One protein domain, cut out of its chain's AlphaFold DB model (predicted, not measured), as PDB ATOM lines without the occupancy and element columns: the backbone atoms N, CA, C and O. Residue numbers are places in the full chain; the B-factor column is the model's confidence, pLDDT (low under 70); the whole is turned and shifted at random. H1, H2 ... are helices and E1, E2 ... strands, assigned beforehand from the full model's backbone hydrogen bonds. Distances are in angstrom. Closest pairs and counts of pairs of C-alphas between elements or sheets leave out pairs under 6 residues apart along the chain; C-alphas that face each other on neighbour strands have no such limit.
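What this domain is: This is residues 35 to 130 of the 147 residues of a protein of Campylobacter concisus UNSW2 (UniProt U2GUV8). A twisted sheet of four short strands has helices H1 and H2 over one face, making two layers; the helices stand about at right angles, with residues 108 to 111 of H2 meeting H1. A long loop, residues 74 to 89, lies at the end of the sheet where E2 ends and E3 begins. The printed part has 96 residues, with two named helices and four named strands in the order E1 H1 E2 E3 H2 E4; the mixed sheet runs E1 E2 E3 E4. The class is mixed, helices and strands, with 40 residues, under half, in named elements. The whole is compact, with a radius of gyration of the C-alphas of 12.8 A, and spans 37 by 29 by 23 A.

How they stand to each other: E1, residues 40 to 43, is parallel to its neighbour E2, residues 68 to 73, at 19 degrees; N 43 and O 70 are 2.8 A apart. With H1, residues 52 to 59, they form a strand-helix-strand unit, two parallel neighbour strands with a helix between them in the chain; its crossover is right-handed. H1 is on the sheet at a height of 9.8 A, slantwise to E2 at 35 degrees on the local plane. E2 and E3, residues 90 to 94, form an antiparallel hairpin, with N 71 and O 92 2.9 A apart. H2, residues 108 to 121, touches H1 with residues 108 to 111 alone, about perpendicular at 89 degrees; the closest C-alphas, of Val 58 and Leu 108, are 6.9 A apart. E4, residues 127 to 129, is antiparallel to E3, with N 91 and O 128 2.8 A apart. E1 and E4, the edge strands, are apart. In H1 and H2 every O i to N i+4 pair is within hydrogen-bond range.

Where its parts are: E1 begins at C-alpha 40, (-26.787, 84.443, 34.437). H1 is 10.4 A long, E2 16.2 A, E3 13.3 A and H2 19.9 A. E4 ends at C-alpha 129, (-35.233, 89.877, 50.941).

The domain as a whole: The two C-alphas farthest apart, of His 35 and Thr 84, are 39.8 A apart. The printed part has no cut; the links E2 to E3 and E3 to H2 are long. Residues 74 to 88 of the model have pLDDT under 70.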
ATOM      1  N   HIS A  35     -25.894  78.267  24.635       94.31
ATOM      2  CA  HIS A  35     -26.232  79.656  24.935       94.31
ATOM      3  C   HIS A  35     -26.177  79.979  26.428       94.31
ATOM      4  O   HIS A  35     -26.114  81.159  26.772       94.31
ATOM      5  N   PHE A  36     -26.176  78.969  27.302       94.88
ATOM      6  CA  PHE A  36     -26.120  79.158  28.753       94.88
ATOM      7  C   PHE A  36     -24.705  79.380  29.291       94.88
ATOM      8  O   PHE A  36     -24.550  79.904  30.396       94.88
ATOM      9  N   LYS A  37     -23.673  79.068  28.501       95.50
ATOM     10  CA  LYS A  37     -22.284  79.229  28.923       95.50
ATOM     11  C   LYS A  37     -21.981  80.676  29.330       95.50
ATOM     12  O   LYS A  37     -22.257  81.623  28.589       95.50
ATOM     13  N   ASP A  38     -21.408  80.830  30.522       95.62
ATOM     14  CA  ASP A  38     -21.052  82.098  31.165       95.62
ATOM     15  C   ASP A  38     -22.243  83.059  31.372       95.62
ATOM     16  O   ASP A  38     -22.060  84.261  31.608       95.62
ATOM     17  N   LYS A  39     -23.484  82.552  31.301       96.50
ATOM     18  CA  LYS A  39     -24.700  83.349  31.498       96.50
ATOM     19  C   LYS A  39     -25.204  83.316  32.928       96.50
ATOM     20  O   LYS A  39     -24.923  82.414  33.716       96.50
ATOM     21  N   VAL A  40     -25.977  84.352  33.230       95.44
ATOM     22  CA  VAL A  40     -26.787  84.443  34.437       95.44
ATOM     23  C   VAL A  40     -28.217  84.083  34.062       95.44
ATOM     24  O   VAL A  40     -28.787  84.725  33.182       95.44
ATOM     25  N   VAL A  41     -28.782  83.075  34.720       94.19
ATOM     26  CA  VAL A  41     -30.177  82.662  34.528       94.19
ATOM     27  C   VAL A  41     -31.012  83.166  35.693       94.19
ATOM     28  O   VAL A  41     -30.613  83.045  36.849       94.19
ATOM     29  N   PHE A  42     -32.173  83.732  35.379       92.38
ATOM     30  CA  PHE A  42     -33.194  84.083  36.354       92.38
ATOM     31  C   PHE A  42     -34.336  83.063  36.269       92.38
ATOM     32  O   PHE A  42     -35.016  83.008  35.247       92.38
ATOM     33  N   CYS A  43     -34.538  82.260  37.317       89.25
ATOM     34  CA  CYS A  43     -35.756  81.475  37.499       89.25
ATOM     35  C   CYS A  43     -36.767  82.301  38.286       89.25
ATOM     36  O   CYS A  43     -36.561  82.564  39.477       89.25
ATOM     37  N   ASN A  44     -37.890  82.640  37.657       83.88
ATOM     38  CA  ASN A  44     -39.074  82.944  38.441       83.88
ATOM     39  C   ASN A  44     -39.585  81.609  39.003       83.88
ATOM     40  O   ASN A  44     -39.962  80.691  38.284       83.88
ATOM     41  N   CYS A  45     -39.492  81.479  40.307       75.69
ATOM     42  CA  CYS A  45     -39.832  80.269  41.019       75.69
ATOM     43  C   CYS A  45     -40.734  80.727  42.185       75.69
ATOM     44  O   CYS A  45     -40.401  81.704  42.864       75.69
ATOM     45  N   ASP A  46     -41.890  80.085  42.377       71.12
ATOM     46  CA  ASP A  46     -42.745  80.351  43.546       71.12
ATOM     47  C   ASP A  46     -42.181  79.614  44.766       71.12
ATOM     48  O   ASP A  46     -41.896  80.231  45.795       71.12
ATOM     49  N   ASP A  47     -41.890  78.320  44.586       74.69
ATOM     50  CA  ASP A  47     -41.079  77.509  45.491       74.69
ATOM     51  C   ASP A  47     -39.928  76.822  44.714       74.69
ATOM     52  O   ASP A  47     -40.175  76.049  43.782       74.69
ATOM     53  N   PRO A  48     -38.653  77.075  45.060       75.56
ATOM     54  CA  PRO A  48     -37.513  76.412  44.438       75.56
ATOM     55  C   PRO A  48     -37.494  74.897  44.701       75.56
ATOM     56  O   PRO A  48     -36.963  74.165  43.873       75.56
ATOM     57  N   TYR A  49     -38.095  74.396  45.786       72.06
ATOM     58  CA  TYR A  49     -38.117  72.960  46.107       72.06
ATOM     59  C   TYR A  49     -39.072  72.178  45.213       72.06
ATOM     60  O   TYR A  49     -38.847  70.990  44.977       72.06
ATOM     61  N   GLU A  50     -40.114  72.840  44.715       75.88
ATOM     62  CA  GLU A  50     -41.125  72.229  43.853       75.88
ATOM     63  C   GLU A  50     -40.884  72.530  42.364       75.88
ATOM     64  O   GLU A  50     -41.392  71.829  41.490       75.88
ATOM     65  N   SER A  51     -40.065  73.539  42.042       83.62
ATOM     66  CA  SER A  51     -39.822  73.953  40.659       83.62
ATOM     67  C   SER A  51     -38.918  72.990  39.879       83.62
ATOM     68  O   SER A  51     -37.717  72.860  40.138       83.62
ATOM     69  N   ASN A  52     -39.463  72.401  38.809       88.12
ATOM     70  CA  ASN A  52     -38.685  71.607  37.852       88.12
ATOM     71  C   ASN A  52     -37.647  72.445  37.083       88.12
ATOM     72  O   ASN A  52     -36.611  71.908  36.694       88.12
ATOM     73  N   PHE A  53     -37.871  73.754  36.907       89.38
ATOM     74  CA  PHE A  53     -36.867  74.647  36.322       89.38
ATOM     75  C   PHE A  53     -35.673  74.822  37.253       89.38
ATOM     76  O   PHE A  53     -34.531  74.687  36.810       89.38
ATOM     77  N   PHE A  54     -35.925  75.072  38.543       89.81
ATOM     78  CA  PHE A  54     -34.852  75.135  39.536       89.81
ATOM     79  C   PHE A  54     -34.053  73.837  39.541       89.81
ATOM     80  O   PHE A  54     -32.832  73.857  39.390       89.81
ATOM     81  N   ARG A  55     -34.764  72.705  39.606       90.06
ATOM     82  CA  ARG A  55     -34.154  71.379  39.567       90.06
ATOM     83  C   ARG A  55     -33.279  71.173  38.335       90.06
ATOM     84  O   ARG A  55     -32.142  70.732  38.477       90.06
ATOM     85  N   TYR A  56     -33.771  71.510  37.145       92.75
ATOM     86  CA  TYR A  56     -32.993  71.387  35.914       92.75
ATOM     87  C   TYR A  56     -31.709  72.224  35.970       92.75
ATOM     88  O   TYR A  56     -30.628  71.700  35.702       92.75
ATOM     89  N   PHE A  57     -31.795  73.504  36.340       93.56
ATOM     90  CA  PHE A  57     -30.625  74.383  36.328       93.56
ATOM     91  C   PHE A  57     -29.595  74.038  37.403       93.56
ATOM     92  O   PHE A  57     -28.406  74.180  37.138       93.56
ATOM     93  N   VAL A  58     -30.020  73.564  38.576       92.12
ATOM     94  CA  VAL A  58     -29.111  73.112  39.640       92.12
ATOM     95  C   VAL A  58     -28.359  71.853  39.214       92.12
ATOM     96  O   VAL A  58     -27.129  71.852  39.205       92.12
ATOM     97  N   LEU A  59     -29.079  70.815  38.772       91.62
ATOM     98  CA  LEU A  59     -28.470  69.542  38.363       91.62
ATOM     99  C   LEU A  59     -27.546  69.696  37.151       91.62
ATOM    100  O   LEU A  59     -26.573  68.964  36.993       91.62
ATOM    101  N   ASN A  60     -27.837  70.668  36.287       93.12
ATOM    102  CA  ASN A  60     -27.061  70.927  35.083       93.12
ATOM    103  C   ASN A  60     -26.145  72.152  35.211       93.12
ATOM    104  O   ASN A  60     -25.575  72.562  34.204       93.12
ATOM    105  N   PHE A  61     -25.958  72.732  36.403       93.81
ATOM    106  CA  PHE A  61     -25.258  74.012  36.580       93.81
ATOM    107  C   PHE A  61     -23.857  74.000  35.952       93.81
ATOM    108  O   PHE A  61     -23.520  74.849  35.122       93.81
ATOM    109  N   ASN A  62     -23.076  72.971  36.290       90.94
ATOM    110  CA  ASN A  62     -21.715  72.782  35.786       90.94
ATOM    111  C   ASN A  62     -21.701  72.349  34.313       90.94
ATOM    112  O   ASN A  62     -20.853  72.808  33.551       90.94
ATOM    113  N   ARG A  63     -22.661  71.512  33.894       91.94
ATOM    114  CA  ARG A  63     -22.780  71.044  32.503       91.94
ATOM    115  C   ARG A  63     -23.083  72.194  31.540       91.94
ATOM    116  O   ARG A  63     -22.452  72.301  30.497       91.94
ATOM    117  N   LEU A  64     -24.008  73.073  31.922       93.62
ATOM    118  CA  LEU A  64     -24.393  74.265  31.163       93.62
ATOM    119  C   LEU A  64     -23.331  75.375  31.224       93.62
ATOM    120  O   LEU A  64     -23.406  76.333  30.456       93.62
ATOM    121  N   GLY A  65     -22.358  75.276  32.137       93.06
ATOM    122  CA  GLY A  65     -21.349  76.310  32.360       93.06
ATOM    123  C   GLY A  65     -21.963  77.632  32.821       93.06
ATOM    124  O   GLY A  65     -21.543  78.695  32.362       93.06
ATOM    125  N   LEU A  66     -22.995  77.572  33.671       95.44
ATOM    126  CA  LEU A  66     -23.663  78.765  34.180       95.44
ATOM    127  C   LEU A  66     -22.723  79.575  35.072       95.44
ATOM    128  O   LEU A  66     -22.018  79.039  35.920       95.44
ATOM    129  N   LYS A  67     -22.765  80.900  34.917       94.81
ATOM    130  CA  LYS A  67     -22.031  81.821  35.792       94.81
ATOM    131  C   LYS A  67     -22.764  82.052  37.111       94.81
ATOM    132  O   LYS A  67     -22.132  82.306  38.131       94.81
ATOM    133  N   LYS A  68     -24.098  82.090  37.060       94.69
ATOM    134  CA  LYS A  68     -24.960  82.377  38.211       94.69
ATOM    135  C   LYS A  68     -26.397  81.954  37.921       94.69
ATOM    136  O   LYS A  68     -26.922  82.248  36.849       94.69
ATOM    137  N   LEU A  69     -27.051  81.349  38.901       93.69
ATOM    138  CA  LEU A  69     -28.485  81.096  38.915       93.69
ATOM    139  C   LEU A  69     -29.124  81.988  39.981       93.69
ATOM    140  O   LEU A  69     -28.674  82.026  41.123       93.69
ATOM    141  N   ILE A  70     -30.142  82.744  39.592       91.69
ATOM    142  CA  ILE A  70     -30.921  83.600  40.481       91.69
ATOM    143  C   ILE A  70     -32.337  83.058  40.522       91.69
ATOM    144  O   ILE A  70     -32.961  82.952  39.472       91.69
ATOM    145  N   CYS A  71     -32.865  82.798  41.710       89.31
ATOM    146  CA  CYS A  71     -34.229  82.314  41.877       89.31
ATOM    147  C   CYS A  71     -34.994  83.197  42.847       89.31
ATOM    148  O   CYS A  71     -34.450  83.607  43.870       89.31
ATOM    149  N   THR A  72     -36.251  83.489  42.540       84.88
ATOM    150  CA  THR A  72     -37.186  84.007  43.545       84.88
ATOM    151  C   THR A  72     -37.771  82.850  44.344       84.88
ATOM    152  O   THR A  72     -37.815  81.724  43.853       84.88
ATOM    153  N   CYS A  73     -38.190  83.109  45.576       75.19
ATOM    154  CA  CYS A  73     -38.982  82.173  46.360       75.19
ATOM    155  C   CYS A  73     -39.875  82.919  47.354       75.19
ATOM    156  O   CYS A  73     -39.496  83.974  47.873       75.19
ATOM    157  N   TYR A  74     -41.065  82.382  47.611       62.47
ATOM    158  CA  TYR A  74     -41.972  82.881  48.642       62.47
ATOM    159  C   TYR A  74     -41.811  82.109  49.961       62.47
ATOM    160  O   TYR A  74     -41.332  80.976  50.004       62.47
ATOM    161  N   TYR A  75     -42.208  82.765  51.053       54.31
ATOM    162  CA  TYR A  75     -41.995  82.386  52.455       54.31
ATOM    163  C   TYR A  75     -42.668  81.053  52.887       54.31
ATOM    164  O   TYR A  75     -42.495  80.653  54.031       54.31
ATOM    165  N   ASP A  76     -43.405  80.335  52.032       51.31
ATOM    166  CA  ASP A  76     -44.023  79.039  52.400       51.31
ATOM    167  C   ASP A  76     -43.150  77.807  52.085       51.31
ATOM    168  O   ASP A  76     -43.492  76.686  52.461       51.31
ATOM    169  N   SER A  77     -41.978  78.007  51.475       47.50
ATOM    170  CA  SER A  77     -40.996  76.941  51.252       47.50
ATOM    171  C   SER A  77     -40.378  76.457  52.584       47.50
ATOM    172  O   SER A  77     -40.166  77.282  53.480       47.50
ATOM    173  N   PRO A  78     -40.026  75.161  52.763       49.69
ATOM    174  CA  PRO A  78     -39.475  74.591  54.010       49.69
ATOM    175  C   PRO A  78     -38.305  75.364  54.654       49.69
ATOM    176  O   PRO A  78     -38.102  75.280  55.864       49.69
ATOM    177  N   ILE A  79     -37.587  76.165  53.859       51.41
ATOM    178  CA  ILE A  79     -36.585  77.180  54.246       51.41
ATOM    179  C   ILE A  79     -37.075  78.141  55.344       51.41
ATOM    180  O   ILE A  79     -36.289  78.673  56.123       51.41
ATOM    181  N   SER A  80     -38.373  78.408  55.400       50.84
ATOM    182  CA  SER A  80     -38.909  79.665  55.914       50.84
ATOM    183  C   SER A  80     -39.723  79.527  57.213       50.84
ATOM    184  O   SER A  80     -40.430  80.431  57.664       50.84
ATOM    185  N   GLN A  81     -39.601  78.396  57.909       50.16
ATOM    186  CA  GLN A  81     -40.274  78.218  59.204       50.16
ATOM    187  C   GLN A  81     -39.616  79.015  60.344       50.16
ATOM    188  O   GLN A  81     -40.174  79.116  61.438       50.16
ATOM    189  N   THR A  82     -38.462  79.643  60.105       46.44
ATOM    190  CA  THR A  82     -37.764  80.438  61.115       46.44
ATOM    191  C   THR A  82     -37.859  81.937  60.822       46.44
ATOM    192  O   THR A  82     -37.036  82.491  60.106       46.44
ATOM    193  N   LYS A  83     -38.803  82.588  61.516       44.38
ATOM    194  CA  LYS A  83     -38.870  84.032  61.837       44.38
ATOM    195  C   LYS A  83     -39.519  84.986  60.805       44.38
ATOM    196  O   LYS A  83     -38.872  85.596  59.966       44.38
ATOM    197  N   THR A  84     -40.789  85.287  61.095       39.38
ATOM    198  CA  THR A  84     -41.386  86.638  61.043       39.38
ATOM    199  C   THR A  84     -41.518  87.312  59.663       39.38
ATOM    200  O   THR A  84     -40.930  88.364  59.412       39.38
ATOM    201  N   GLY A  85     -42.411  86.805  58.807       45.16
ATOM    202  CA  GLY A  85     -43.010  87.626  57.743       45.16
ATOM    203  C   GLY A  85     -43.620  86.836  56.592       45.16
ATOM    204  O   GLY A  85     -42.950  86.632  55.593       45.16
ATOM    205  N   LYS A  86     -44.909  86.489  56.699       49.88
ATOM    206  CA  LYS A  86     -45.679  85.706  55.708       49.88
ATOM    207  C   LYS A  86     -45.726  86.288  54.280       49.88
ATOM    208  O   LYS A  86     -46.134  85.587  53.369       49.88
ATOM    209  N   ASP A  87     -45.258  87.519  54.076       56.72
ATOM    210  CA  ASP A  87     -45.475  88.279  52.837       56.72
ATOM    211  C   ASP A  87     -44.174  88.739  52.153       56.72
ATOM    212  O   ASP A  87     -44.194  89.631  51.302       56.72
ATOM    213  N   LYS A  88     -43.010  88.205  52.549       65.25
ATOM    214  CA  LYS A  88     -41.720  88.651  52.001       65.25
ATOM    215  C   LYS A  88     -41.181  87.657  50.982       65.25
ATOM    216  O   LYS A  88     -40.879  86.516  51.309       65.25
ATOM    217  N   ALA A  89     -41.042  88.120  49.743       76.50
ATOM    218  CA  ALA A  89     -40.341  87.385  48.706       76.50
ATOM    219  C   ALA A  89     -38.832  87.429  48.974       76.50
ATOM    220  O   ALA A  89     -38.272  88.472  49.323       76.50
ATOM    221  N   HIS A  90     -38.176  86.296  48.785       80.88
ATOM    222  CA  HIS A  90     -36.737  86.153  48.891       80.88
ATOM    223  C   HIS A  90     -36.136  85.893  47.513       80.88
ATOM    224  O   HIS A  90     -36.801  85.442  46.578       80.88
ATOM    225  N   LYS A  91     -34.850  86.201  47.390       86.31
ATOM    226  CA  LYS A  91     -34.041  85.892  46.225       86.31
ATOM    227  C   LYS A  91     -32.844  85.064  46.650       86.31
ATOM    228  O   LYS A  91     -32.043  85.520  47.464       86.31
ATOM    229  N   ILE A  92     -32.720  83.898  46.032       87.38
ATOM    230  CA  ILE A  92     -31.595  82.979  46.140       87.38
ATOM    231  C   ILE A  92     -30.630  83.245  44.982       87.38
ATOM    232  O   ILE A  92     -31.050  83.458  43.841       87.38
ATOM    233  N   ILE A  93     -29.333  83.240  45.266       90.50
ATOM    234  CA  ILE A  93     -28.254  83.403  44.297       90.50
ATOM    235  C   ILE A  93     -27.283  82.232  44.464       90.50
ATOM    236  O   ILE A  93     -26.624  82.111  45.490       90.50
ATOM    237  N   ILE A  94     -27.151  81.410  43.426       91.19
ATOM    238  CA  ILE A  94     -26.192  80.304  43.363       91.19
ATOM    239  C   ILE A  94     -25.122  80.667  42.334       91.19
ATOM    240  O   ILE A  94     -25.426  80.897  41.164       91.19
ATOM    241  N   ASN A  95     -23.868  80.748  42.775       91.81
ATOM    242  CA  ASN A  95     -22.721  81.054  41.910       91.81
ATOM    243  C   ASN A  95     -21.929  79.805  41.520       91.81
ATOM    244  O   ASN A  95     -21.274  79.796  40.483       91.81
ATOM    245  N   GLU A  96     -21.977  78.771  42.352       89.00
ATOM    246  CA  GLU A  96     -21.292  77.509  42.124       89.00
ATOM    247  C   GLU A  96     -22.097  76.365  42.734       89.00
ATOM    248  O   GLU A  96     -22.728  76.533  43.776       89.00
ATOM    249  N   MET A  97     -22.050  75.208  42.076       90.69
ATOM    250  CA  MET A  97     -22.572  73.947  42.593       90.69
ATOM    251  C   MET A  97     -21.424  72.952  42.693       90.69
ATOM    252  O   MET A  97     -20.727  72.680  41.710       90.69
ATOM    253  N   LYS A  98     -21.232  72.425  43.894       89.06
ATOM    254  CA  LYS A  98     -20.269  71.386  44.247       89.06
ATOM    255  C   LYS A  98     -20.979  70.417  45.183       89.06
ATOM    256  O   LYS A  98     -22.045  70.744  45.689       89.06
ATOM    257  N   ASP A  99     -20.354  69.274  45.395       89.00
ATOM    258  CA  ASP A  99     -20.740  68.344  46.447       89.00
ATOM    259  C   ASP A  99     -20.403  69.003  47.798       89.00
ATOM    260  O   ASP A  99     -19.237  69.106  48.191       89.00
ATOM    261  N   PHE A 100     -21.412  69.609  48.421       86.19
ATOM    262  CA  PHE A 100     -21.318  70.346  49.677       86.19
ATOM    263  C   PHE A 100     -21.587  69.441  50.877       86.19
ATOM    264  O   PHE A 100     -21.033  69.693  51.954       86.19
ATOM    265  N   ASP A 101     -22.411  68.406  50.710       83.88
ATOM    266  CA  ASP A 101     -22.692  67.428  51.761       83.88
ATOM    267  C   ASP A 101     -21.662  66.273  51.811       83.88
ATOM    268  O   ASP A 101     -21.574  65.568  52.819       83.88
ATOM    269  N   ASN A 102     -20.780  66.182  50.807       84.69
ATOM    270  CA  ASN A 102     -19.752  65.155  50.603       84.69
ATOM    271  C   ASN A 102     -20.333  63.747  50.387       84.69
ATOM    272  O   ASN A 102     -19.724  62.753  50.801       84.69
ATOM    273  N   ASN A 103     -21.508  63.650  49.761       86.50
ATOM    274  CA  ASN A 103     -22.162  62.377  49.465       86.50
ATOM    275  C   ASN A 103     -21.641  61.698  48.181       86.50
ATOM    276  O   ASN A 103     -21.968  60.537  47.915       86.50
ATOM    277  N   GLY A 104     -20.785  62.377  47.411       85.94
ATOM    278  CA  GLY A 104     -20.190  61.885  46.170       85.94
ATOM    279  C   GLY A 104     -20.991  62.209  44.906       85.94
ATOM    280  O   GLY A 104     -20.616  61.759  43.819       85.94
ATOM    281  N   SER A 105     -22.072  62.979  45.014       86.50
ATOM    282  CA  SER A 105     -22.890  63.452  43.898       86.50
ATOM    283  C   SER A 105     -23.212  64.937  44.043       86.50
ATOM    284  O   SER A 105     -23.178  65.469  45.138       86.50
ATOM    285  N   ILE A 106     -23.458  65.618  42.916       87.38
ATOM    286  CA  ILE A 106     -23.945  67.003  42.922       87.38
ATOM    287  C   ILE A 106     -25.443  66.960  42.655       87.38
ATOM    288  O   ILE A 106     -25.850  66.635  41.533       87.38
ATOM    289  N   ASP A 107     -26.257  67.279  43.656       87.62
ATOM    290  CA  ASP A 107     -27.708  67.154  43.570       87.62
ATOM    291  C   ASP A 107     -28.484  68.321  44.218       87.62
ATOM    292  O   ASP A 107     -28.004  69.451  44.342       87.62
ATOM    293  N   LEU A 108     -29.770  68.093  44.502       86.88
ATOM    294  CA  LEU A 108     -30.632  69.104  45.109       86.88
ATOM    295  C   LEU A 108     -30.334  69.310  46.592       86.88
ATOM    296  O   LEU A 108     -30.599  70.401  47.094       86.88
ATOM    297  N   ASP A 109     -29.817  68.302  47.287       87.62
ATOM    298  CA  ASP A 109     -29.492  68.397  48.704       87.62
ATOM    299  C   ASP A 109     -28.271  69.304  48.919       87.62
ATOM    300  O   ASP A 109     -28.275  70.119  49.845       87.62
ATOM    301  N   ASP A 110     -27.334  69.343  47.971       89.19
ATOM    302  CA  ASP A 110     -26.271  70.356  47.937       89.19
ATOM    303  C   ASP A 110     -26.813  71.780  47.811       89.19
ATOM    304  O   ASP A 110     -26.410  72.691  48.540       89.19
ATOM    305  N   ALA A 111     -27.762  71.993  46.895       87.31
ATOM    306  CA  ALA A 111     -28.377  73.305  46.722       87.31
ATOM    307  C   ALA A 111     -29.136  73.726  47.985       87.31
ATOM    308  O   ALA A 111     -29.072  74.888  48.393       87.31
ATOM    309  N   ARG A 112     -29.814  72.780  48.643       85.75
ATOM    310  CA  ARG A 112     -30.465  73.008  49.939       85.75
ATOM    311  C   ARG A 112     -29.455  73.392  51.004       85.75
ATOM    312  O   ARG A 112     -29.691  74.366  51.713       85.75
ATOM    313  N   PHE A 113     -28.321  72.701  51.076       86.31
ATOM    314  CA  PHE A 113     -27.267  73.012  52.032       86.31
ATOM    315  C   PHE A 113     -26.746  74.446  51.863       86.31
ATOM    316  O   PHE A 113     -26.624  75.170  52.853       86.31
ATOM    317  N   ILE A 114     -26.510  74.899  50.624       87.19
ATOM    318  CA  ILE A 114     -26.105  76.287  50.330       87.19
ATOM    319  C   ILE A 114     -27.133  77.279  50.883       87.19
ATOM    320  O   ILE A 114     -26.769  78.252  51.549       87.19
ATOM    321  N   ILE A 115     -28.417  77.035  50.618       83.50
ATOM    322  CA  ILE A 115     -29.489  77.952  51.003       83.50
ATOM    323  C   ILE A 115     -29.699  77.956  52.523       83.50
ATOM    324  O   ILE A 115     -29.803  79.021  53.129       83.50
ATOM    325  N   GLU A 116     -29.705  76.788  53.164       82.00
ATOM    326  CA  GLU A 116     -29.818  76.668  54.619       82.00
ATOM    327  C   GLU A 116     -28.639  77.299  55.353       82.00
ATOM    328  O   GLU A 116     -28.811  77.908  56.411       82.00
ATOM    329  N   LYS A 117     -27.429  77.149  54.812       84.38
ATOM    330  CA  LYS A 117     -26.246  77.801  55.360       84.38
ATOM    331  C   LYS A 117     -26.369  79.318  55.243       84.38
ATOM    332  O   LYS A 117     -26.184  80.012  56.237       84.38
ATOM    333  N   ALA A 118     -26.779  79.827  54.080       82.56
ATOM    334  CA  ALA A 118     -27.002  81.256  53.877       82.56
ATOM    335  C   ALA A 118     -28.076  81.837  54.811       82.56
ATOM    336  O   ALA A 118     -27.913  82.946  55.314       82.56
ATOM    337  N   LEU A 119     -29.142  81.084  55.102       78.00
ATOM    338  CA  LEU A 119     -30.142  81.453  56.111       78.00
ATOM    339  C   LEU A 119     -29.540  81.570  57.513       78.00
ATOM    340  O   LEU A 119     -29.800  82.546  58.218       78.00
ATOM    341  N   LYS A 120     -28.766  80.562  57.933       78.94
ATOM    342  CA  LYS A 120     -28.153  80.507  59.270       78.94
ATOM    343  C   LYS A 120     -27.138  81.631  59.457       78.94
ATOM    344  O   LYS A 120     -27.153  82.295  60.492       78.94
ATOM    345  N   ASP A 121     -26.326  81.875  58.434       81.31
ATOM    346  CA  ASP A 121     -25.260  82.879  58.444       81.31
ATOM    347  C   ASP A 121     -25.769  84.289  58.084       81.31
ATOM    348  O   ASP A 121     -25.021  85.259  58.195       81.31
ATOM    349  N   SER A 122     -27.046  84.427  57.695       77.06
ATOM    350  CA  SER A 122     -27.636  85.674  57.180       77.06
ATOM    351  C   SER A 122     -26.830  86.277  56.015       77.06
ATOM    352  O   SER A 122     -26.617  87.488  55.954       77.06
ATOM    353  N   ASP A 123     -26.364  85.428  55.093       79.81
ATOM    354  CA  ASP A 123     -25.539  85.842  53.953       79.81
ATOM    355  C   ASP A 123     -26.391  86.455  52.833       79.81
ATOM    356  O   ASP A 123     -26.962  85.757  51.988       79.81
ATOM    357  N   GLU A 124     -26.422  87.789  52.791       77.94
ATOM    358  CA  GLU A 124     -27.156  88.557  51.780       77.94
ATOM    359  C   GLU A 124     -26.653  88.338  50.340       77.94
ATOM    360  O   GLU A 124     -27.376  88.639  49.385       77.94
ATOM    361  N   ASN A 125     -25.445  87.786  50.149       78.69
ATOM    362  CA  ASN A 125     -24.910  87.485  48.815       78.69
ATOM    363  C   ASN A 125     -25.532  86.234  48.192       78.69
ATOM    364  O   ASN A 125     -25.464  86.070  46.970       78.69
ATOM    365  N   VAL A 126     -26.115  85.367  49.020       77.75
ATOM    366  CA  VAL A 126     -26.773  84.125  48.609       77.75
ATOM    367  C   VAL A 126     -28.276  84.226  48.820       77.75
ATOM    368  O   VAL A 126     -29.025  83.790  47.953       77.75
ATOM    369  N   LEU A 127     -28.737  84.842  49.912       80.12
ATOM    370  CA  LEU A 127     -30.156  85.003  50.207       80.12
ATOM    371  C   LEU A 127     -30.472  86.428  50.663       80.12
ATOM    372  O   LEU A 127     -30.055  86.861  51.729       80.12
ATOM    373  N   SER A 128     -31.295  87.138  49.895       81.25
ATOM    374  CA  SER A 128     -31.734  88.497  50.241       81.25
ATOM    375  C   SER A 128     -33.249  88.642  50.156       81.25
ATOM    376  O   SER A 128     -33.914  87.988  49.352       81.25
ATOM    377  N   VAL A 129     -33.812  89.511  50.997       80.12
ATOM    378  CA  VAL A 129     -35.233  89.877  50.941       80.12
ATOM    379  C   VAL A 129     -35.447  90.854  49.789       80.12
ATOM    380  O   VAL A 129     -34.783  91.891  49.710       80.12
ATOM    381  N   LEU A 130     -36.409  90.562  48.918       74.12
ATOM    382  CA  LEU A 130     -36.823  91.482  47.868       74.12
ATOM    383  C   LEU A 130     -37.656  92.619  48.472       74.12
ATOM    384  O   LEU A 130     -38.604  92.400  49.228       74.12
TER     385      LEU A 130